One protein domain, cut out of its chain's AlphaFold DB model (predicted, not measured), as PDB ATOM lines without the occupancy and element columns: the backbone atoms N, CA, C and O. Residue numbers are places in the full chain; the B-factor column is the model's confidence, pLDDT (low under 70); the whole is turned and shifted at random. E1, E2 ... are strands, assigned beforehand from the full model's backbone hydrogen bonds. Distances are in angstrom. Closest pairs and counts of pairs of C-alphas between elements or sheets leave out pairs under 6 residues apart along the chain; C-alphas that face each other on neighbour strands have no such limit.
ATOM      1  N   TRP A 551      39.456 -14.750 -32.735       97.62
ATOM      2  CA  TRP A 551      40.877 -15.007 -32.498       97.62
ATOM      3  C   TRP A 551      41.759 -13.968 -33.187       97.62
ATOM      4  O   TRP A 551      41.522 -13.610 -34.338       97.62
ATOM      5  N   TYR A 552      42.797 -13.537 -32.481       98.12
ATOM      6  CA  TYR A 552      43.848 -12.627 -32.924       98.12
ATOM      7  C   TYR A 552      45.202 -13.235 -32.552       98.12
ATOM      8  O   TYR A 552      45.298 -13.976 -31.572       98.12
ATOM      9  N   PHE A 553      46.258 -12.881 -33.281       98.19
ATOM     10  CA  PHE A 553      47.626 -13.242 -32.913       98.19
ATOM     11  C   PHE A 553      48.443 -11.987 -32.604       98.19
ATOM     12  O   PHE A 553      48.478 -11.049 -33.401       98.19
ATOM     13  N   LEU A 554      49.103 -11.977 -31.450       98.06
ATOM     14  CA  LEU A 554      50.030 -10.936 -31.018       98.06
ATOM     15  C   LEU A 554      51.444 -11.518 -31.074       98.06
ATOM     16  O   LEU A 554      51.706 -12.574 -30.504       98.06
ATOM     17  N   ASN A 555      52.369 -10.864 -31.768       96.50
ATOM     18  CA  ASN A 555      53.731 -11.374 -31.919       96.50
ATOM     19  C   ASN A 555      54.564 -11.219 -30.622       96.50
ATOM     20  O   ASN A 555      54.071 -10.780 -29.583       96.50
ATOM     21  N   ASN A 556      55.859 -11.548 -30.679       95.31
ATOM     22  CA  ASN A 556      56.751 -11.486 -29.512       95.31
ATOM     23  C   ASN A 556      56.986 -10.066 -28.954       95.31
ATOM     24  O   ASN A 556      57.420  -9.949 -27.811       95.31
ATOM     25  N   SER A 557      56.693  -8.996 -29.706       95.81
ATOM     26  CA  SER A 557      56.674  -7.618 -29.188       95.81
ATOM     27  C   SER A 557      55.274  -7.145 -28.773       95.81
ATOM     28  O   SER A 557      55.096  -5.969 -28.475       95.81
ATOM     29  N   GLY A 558      54.281  -8.043 -28.745       96.31
ATOM     30  CA  GLY A 558      52.880  -7.759 -28.413       96.31
ATOM     31  C   GLY A 558      52.077  -7.097 -29.533       96.31
ATOM     32  O   GLY A 558      50.891  -6.824 -29.349       96.31
ATOM     33  N   ALA A 559      52.698  -6.845 -30.687       97.75
ATOM     34  CA  ALA A 559      52.051  -6.218 -31.828       97.75
ATOM     35  C   ALA A 559      51.135  -7.213 -32.556       97.75
ATOM     36  O   ALA A 559      51.531  -8.342 -32.863       97.75
ATOM     37  N   MET A 560      49.912  -6.780 -32.854       98.25
ATOM     38  CA  MET A 560      48.908  -7.563 -33.568       98.25
ATOM     39  C   MET A 560      49.348  -7.877 -35.002       98.25
ATOM     40  O   MET A 560      49.687  -6.979 -35.772       98.25
ATOM     41  N   ALA A 561      49.320  -9.159 -35.364       97.75
ATOM     42  CA  ALA A 561      49.690  -9.644 -36.685       97.75
ATOM     43  C   ALA A 561      48.538  -9.534 -37.700       97.75
ATOM     44  O   ALA A 561      47.359  -9.649 -37.362       97.75
ATOM     45  N   THR A 562      48.906  -9.379 -38.972       97.00
ATOM     46  CA  THR A 562      48.015  -9.407 -40.142       97.00
ATOM     47  C   THR A 562      48.697 -10.181 -41.271       97.00
ATOM     48  O   THR A 562      49.917 -10.105 -41.403       97.00
ATOM     49  N   GLY A 563      47.932 -10.868 -42.118       96.38
ATOM     50  CA  GLY A 563      48.454 -11.754 -43.161       96.38
ATOM     51  C   GLY A 563      48.766 -13.162 -42.642       96.38
ATOM     52  O   GLY A 563      48.217 -13.601 -41.632       96.38
ATOM     53  N   TRP A 564      49.632 -13.882 -43.357       96.06
ATOM     54  CA  TRP A 564      50.049 -15.241 -43.001       96.06
ATOM     55  C   TRP A 564      50.955 -15.273 -41.761       96.06
ATOM     56  O   TRP A 564      51.923 -14.518 -41.680       96.06
ATOM     57  N   ILE A 565      50.695 -16.213 -40.849       96.94
ATOM     58  CA  ILE A 565      51.595 -16.590 -39.747       96.94
ATOM     59  C   ILE A 565      51.822 -18.102 -39.720       96.94
ATOM     60  O   ILE A 565      50.988 -18.875 -40.197       96.94
ATOM     61  N   TRP A 566      52.920 -18.512 -39.087       94.19
ATOM     62  CA  TRP A 566      53.201 -19.901 -38.751       94.19
ATOM     63  C   TRP A 566      53.199 -20.094 -37.231       94.19
ATOM     64  O   TRP A 566      53.973 -19.449 -36.527       94.19
ATOM     65  N   ASP A 567      52.370 -21.017 -36.747       90.81
ATOM     66  CA  ASP A 567      52.388 -21.526 -35.372       90.81
ATOM     67  C   ASP A 567      52.010 -23.013 -35.386       90.81
ATOM     68  O   ASP A 567      50.851 -23.380 -35.223       90.81
ATOM     69  N   ASN A 568      52.980 -23.882 -35.689       85.06
ATOM     70  CA  ASN A 568      52.807 -25.326 -35.948       85.06
ATOM     71  C   ASN A 568      51.954 -25.679 -37.195       85.06
ATOM     72  O   ASN A 568      52.136 -26.744 -37.784       85.06
ATOM     73  N   ALA A 569      51.095 -24.767 -37.649       87.19
ATOM     74  CA  ALA A 569      50.438 -24.742 -38.951       87.19
ATOM     75  C   ALA A 569      50.456 -23.316 -39.538       87.19
ATOM     76  O   ALA A 569      50.816 -22.355 -38.855       87.19
ATOM     77  N   TRP A 570      50.062 -23.170 -40.809       92.69
ATOM     78  CA  TRP A 570      49.833 -21.858 -41.427       92.69
ATOM     79  C   TRP A 570      48.416 -21.365 -41.124       92.69
ATOM     80  O   TRP A 570      47.455 -22.088 -41.385       92.69
ATOM     81  N   TYR A 571      48.308 -20.123 -40.650       95.44
ATOM     82  CA  TYR A 571      47.053 -19.407 -40.391       95.44
ATOM     83  C   TYR A 571      47.077 -18.047 -41.092       95.44
ATOM     84  O   TYR A 571      48.149 -17.482 -41.307       95.44
ATOM     85  N   TYR A 572      45.907 -17.478 -41.387       96.00
ATOM     86  CA  TYR A 572      45.788 -16.132 -41.955       96.00
ATOM     87  C   TYR A 572      44.998 -15.206 -41.025       96.00
ATOM     88  O   TYR A 572      43.840 -15.482 -40.706       96.00
ATOM     89  N   LEU A 573      45.594 -14.084 -40.624       97.56
ATOM     90  CA  LEU A 573      44.903 -12.987 -39.948       97.56
ATOM     91  C   LEU A 573      44.467 -11.955 -40.995       97.56
ATOM     92  O   LEU A 573      45.245 -11.539 -41.852       97.56
ATOM     93  N   ARG A 574      43.218 -11.502 -40.926       94.81
ATOM     94  CA  ARG A 574      42.689 -10.430 -41.782       94.81
ATOM     95  C   ARG A 574      43.334  -9.083 -41.415       94.81
ATOM     96  O   ARG A 574      44.010  -8.958 -40.399       94.81
ATOM     97  N   GLN A 575      43.101  -8.041 -42.216       94.06
ATOM     98  CA  GLN A 575      43.665  -6.693 -41.986       94.06
ATOM     99  C   GLN A 575      43.231  -6.042 -40.654       94.06
ATOM    100  O   GLN A 575      43.889  -5.133 -40.166       94.06
ATOM    101  N   ASN A 576      42.148  -6.522 -40.036       93.94
ATOM    102  CA  ASN A 576      41.719  -6.150 -38.684       93.94
ATOM    103  C   ASN A 576      42.238  -7.113 -37.591       93.94
ATOM    104  O   ASN A 576      41.666  -7.158 -36.509       93.94
ATOM    105  N   GLY A 577      43.248  -7.936 -37.889       95.69
ATOM    106  CA  GLY A 577      43.849  -8.926 -36.986       95.69
ATOM    107  C   GLY A 577      43.030 -10.199 -36.743       95.69
ATOM    108  O   GLY A 577      43.558 -11.150 -36.173       95.69
ATOM    109  N   ALA A 578      41.770 -10.246 -37.180       96.75
ATOM    110  CA  ALA A 578      40.884 -11.384 -36.957       96.75
ATOM    111  C   ALA A 578      41.305 -12.609 -37.788       96.75
ATOM    112  O   ALA A 578      41.420 -12.520 -39.014       96.75
ATOM    113  N   MET A 579      41.487 -13.758 -37.141       97.62
ATOM    114  CA  MET A 579      41.798 -15.032 -37.792       97.62
ATOM    115  C   MET A 579      40.712 -15.413 -38.803       97.62
ATOM    116  O   MET A 579      39.514 -15.292 -38.540       97.62
ATOM    117  N   ALA A 580      41.131 -15.877 -39.975       91.81
ATOM    118  CA  ALA A 580      40.241 -16.369 -41.008       91.81
ATOM    119  C   ALA A 580      40.038 -17.889 -40.931       91.81
ATOM    120  O   ALA A 580      40.928 -18.646 -40.555       91.81
ATOM    121  N   THR A 581      38.852 -18.311 -41.355       83.12
ATOM    122  CA  THR A 581      38.448 -19.695 -41.617       83.12
ATOM    123  C   THR A 581      37.710 -19.728 -42.960       83.12
ATOM    124  O   THR A 581      37.277 -18.681 -43.462       83.12
ATOM    125  N   GLY A 582      37.578 -20.912 -43.555       68.31
ATOM    126  CA  GLY A 582      37.019 -21.099 -44.891       68.31
ATOM    127  C   GLY A 582      37.944 -20.590 -46.001       68.31
ATOM    128  O   GLY A 582      39.162 -20.500 -45.837       68.31
ATOM    129  N   TRP A 583      37.359 -20.258 -47.151       64.25
ATOM    130  CA  TRP A 583      38.094 -19.760 -48.313       64.25
ATOM    131  C   TRP A 583      38.614 -18.329 -48.118       64.25
ATOM    132  O   TRP A 583      37.851 -17.412 -47.800       64.25
ATOM    133  N   ILE A 584      39.907 -18.126 -48.377       83.56
ATOM    134  CA  ILE A 584      40.558 -16.811 -48.433       83.56
ATOM    135  C   ILE A 584      41.319 -16.633 -49.747       83.56
ATOM    136  O   ILE A 584      41.844 -17.593 -50.306       83.56
ATOM    137  N   TRP A 585      41.395 -15.388 -50.214       76.88
ATOM    138  CA  TRP A 585      42.238 -14.964 -51.330       76.88
ATOM    139  C   TRP A 585      43.380 -14.116 -50.774       76.88
ATOM    140  O   TRP A 585      43.121 -13.122 -50.092       76.88
ATOM    141  N   ASP A 586      44.630 -14.493 -51.045       80.50
ATOM    142  CA  ASP A 586      45.803 -13.812 -50.470       80.50
ATOM    143  C   ASP A 586      46.360 -12.666 -51.335       80.50
ATOM    144  O   ASP A 586      47.232 -11.921 -50.893       80.50
ATOM    145  N   GLY A 587      45.849 -12.518 -52.561       72.44
ATOM    146  CA  GLY A 587      46.393 -11.641 -53.601       72.44
ATOM    147  C   GLY A 587      46.920 -12.401 -54.824       72.44
ATOM    148  O   GLY A 587      47.014 -11.810 -55.897       72.44
ATOM    149  N   SER A 588      47.220 -13.696 -54.682       67.62
ATOM    150  CA  SER A 588      47.796 -14.558 -55.722       67.62
ATOM    151  C   SER A 588      46.954 -15.794 -56.047       67.62
ATOM    152  O   SER A 588      46.868 -16.174 -57.214       67.62
ATOM    153  N   ARG A 589      46.346 -16.431 -55.036       63.97
ATOM    154  CA  ARG A 589      45.506 -17.627 -55.194       63.97
ATOM    155  C   ARG A 589      44.483 -17.765 -54.064       63.97
ATOM    156  O   ARG A 589      44.552 -17.070 -53.047       63.97
ATOM    157  N   TRP A 590      43.542 -18.688 -54.252       64.12
ATOM    158  CA  TRP A 590      42.633 -19.133 -53.200       64.12
ATOM    159  C   TRP A 590      43.295 -20.188 -52.310       64.12
ATOM    160  O   TRP A 590      44.062 -21.024 -52.783       64.12
ATOM    161  N   TYR A 591      42.967 -20.148 -51.022       68.06
ATOM    162  CA  TYR A 591      43.372 -21.118 -50.010       68.06
ATOM    163  C   TYR A 591      42.174 -21.461 -49.122       68.06
ATOM    164  O   TYR A 591      41.397 -20.569 -48.772       68.06
ATOM    165  N   PHE A 592      42.049 -22.724 -48.713       69.06
ATOM    166  CA  PHE A 592      41.060 -23.147 -47.723       69.06
ATOM    167  C   PHE A 592      41.698 -23.284 -46.340       69.06
ATOM    168  O   PHE A 592      42.670 -24.022 -46.156       69.06
ATOM    169  N   LEU A 593      41.128 -22.577 -45.367       78.38
ATOM    170  CA  LEU A 593      41.463 -22.695 -43.955       78.38
ATOM    171  C   LEU A 593      40.367 -23.492 -43.246       78.38
ATOM    172  O   LEU A 593      39.182 -23.177 -43.360       78.38
ATOM    173  N   GLN A 594      40.759 -24.511 -42.491       73.25
ATOM    174  CA  GLN A 594      39.860 -25.340 -41.690       73.25
ATOM    175  C   GLN A 594      39.151 -24.511 -40.596       73.25
ATOM    176  O   GLN A 594      39.502 -23.362 -40.323       73.25
TER     177      GLN A 594
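AT A GLANCE: This is residues 551 to 594 of the 851 residues of an uncharacterized protein of Senegalimassilia anaerobia (UniProt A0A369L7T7). What shape do these atoms make? Going along the printed part from its first residue, a lone strand E1 with a looping link comes at one end, then the small two-stranded hairpin E2 and E3 in the middle, then a second small hairpin, E4 and E5, at the other end, the three parts in a loose row. What are the parts, in order? The printed part has 44 residues with five named strands, E1, E2, E3, E4 and E5 along the chain, and no named helix; the class is all strand, and each hairpin is an antiparallel sheet of two strands, E2 - E3 and E4 - E5. How large is its outline? The whole is compact, with a radius of gyration of the C-alphas of 10.4 A, and the C-alphas span 30 by 21 by 17 A.

HOW THE PARTS SIT: What is beside the first strand? E1, residues 551 to 554, pairs with no named strand; it has 2 pairs of C-alphas within 8 A with E3, residues 569 to 573, the closest being those of Tyr 552 and Leu 573, 7.1 A apart. How is the first hairpin joined? E2, residues 563 to 567, and E3 are antiparallel at 148 degrees between directions; N 563 and O 573, 2.8 A apart, and N 571 and O 565, 3.0 A apart, are within hydrogen-bond range. And the second hairpin? E4, residues 582 to 585, and E5, residues 590 to 593, are antiparallel, also at 148 degrees, with N 584 and O 591 within hydrogen-bond range at 2.9 A. Do the hairpins come near one another? The closest C-alphas of E3 and E5 are those of Tyr 571 and Leu 593, 7.4 A apart; E2 is apart from E4 and from E5, and E3 and E4 are only just apart, at 8.4 A.

IN THESE COORDINATES: Where does the first strand begin? C-alpha 551 is at (40.877, -15.007, -32.498), and E1 is 10.1 A from first to last C-alpha. How long are the other strands? E2 is 13.1 A, from C-alpha 563 at (48.454, -11.754, -43.161), and E3 is 13.0 A. E4 is 10.3 A and E5 is 10.0 A, ending with C-alpha 593 at (41.463, -22.695, -43.955).

THE WHOLE: How far does it reach? The two C-alphas farthest apart are those of Ser 557 and Trp 590, 30.1 A. Is anything cut or long? The printed part has no cut; the links E2 to E3 and E4 to E5 are tight, and E1 to E2 and E3 to E4, 8 residues each, are short. Where is confidence low? The mean pLDDT of the printed part is 88.0, and residues 582 to 583 and 588 to 592 of this model are under 70.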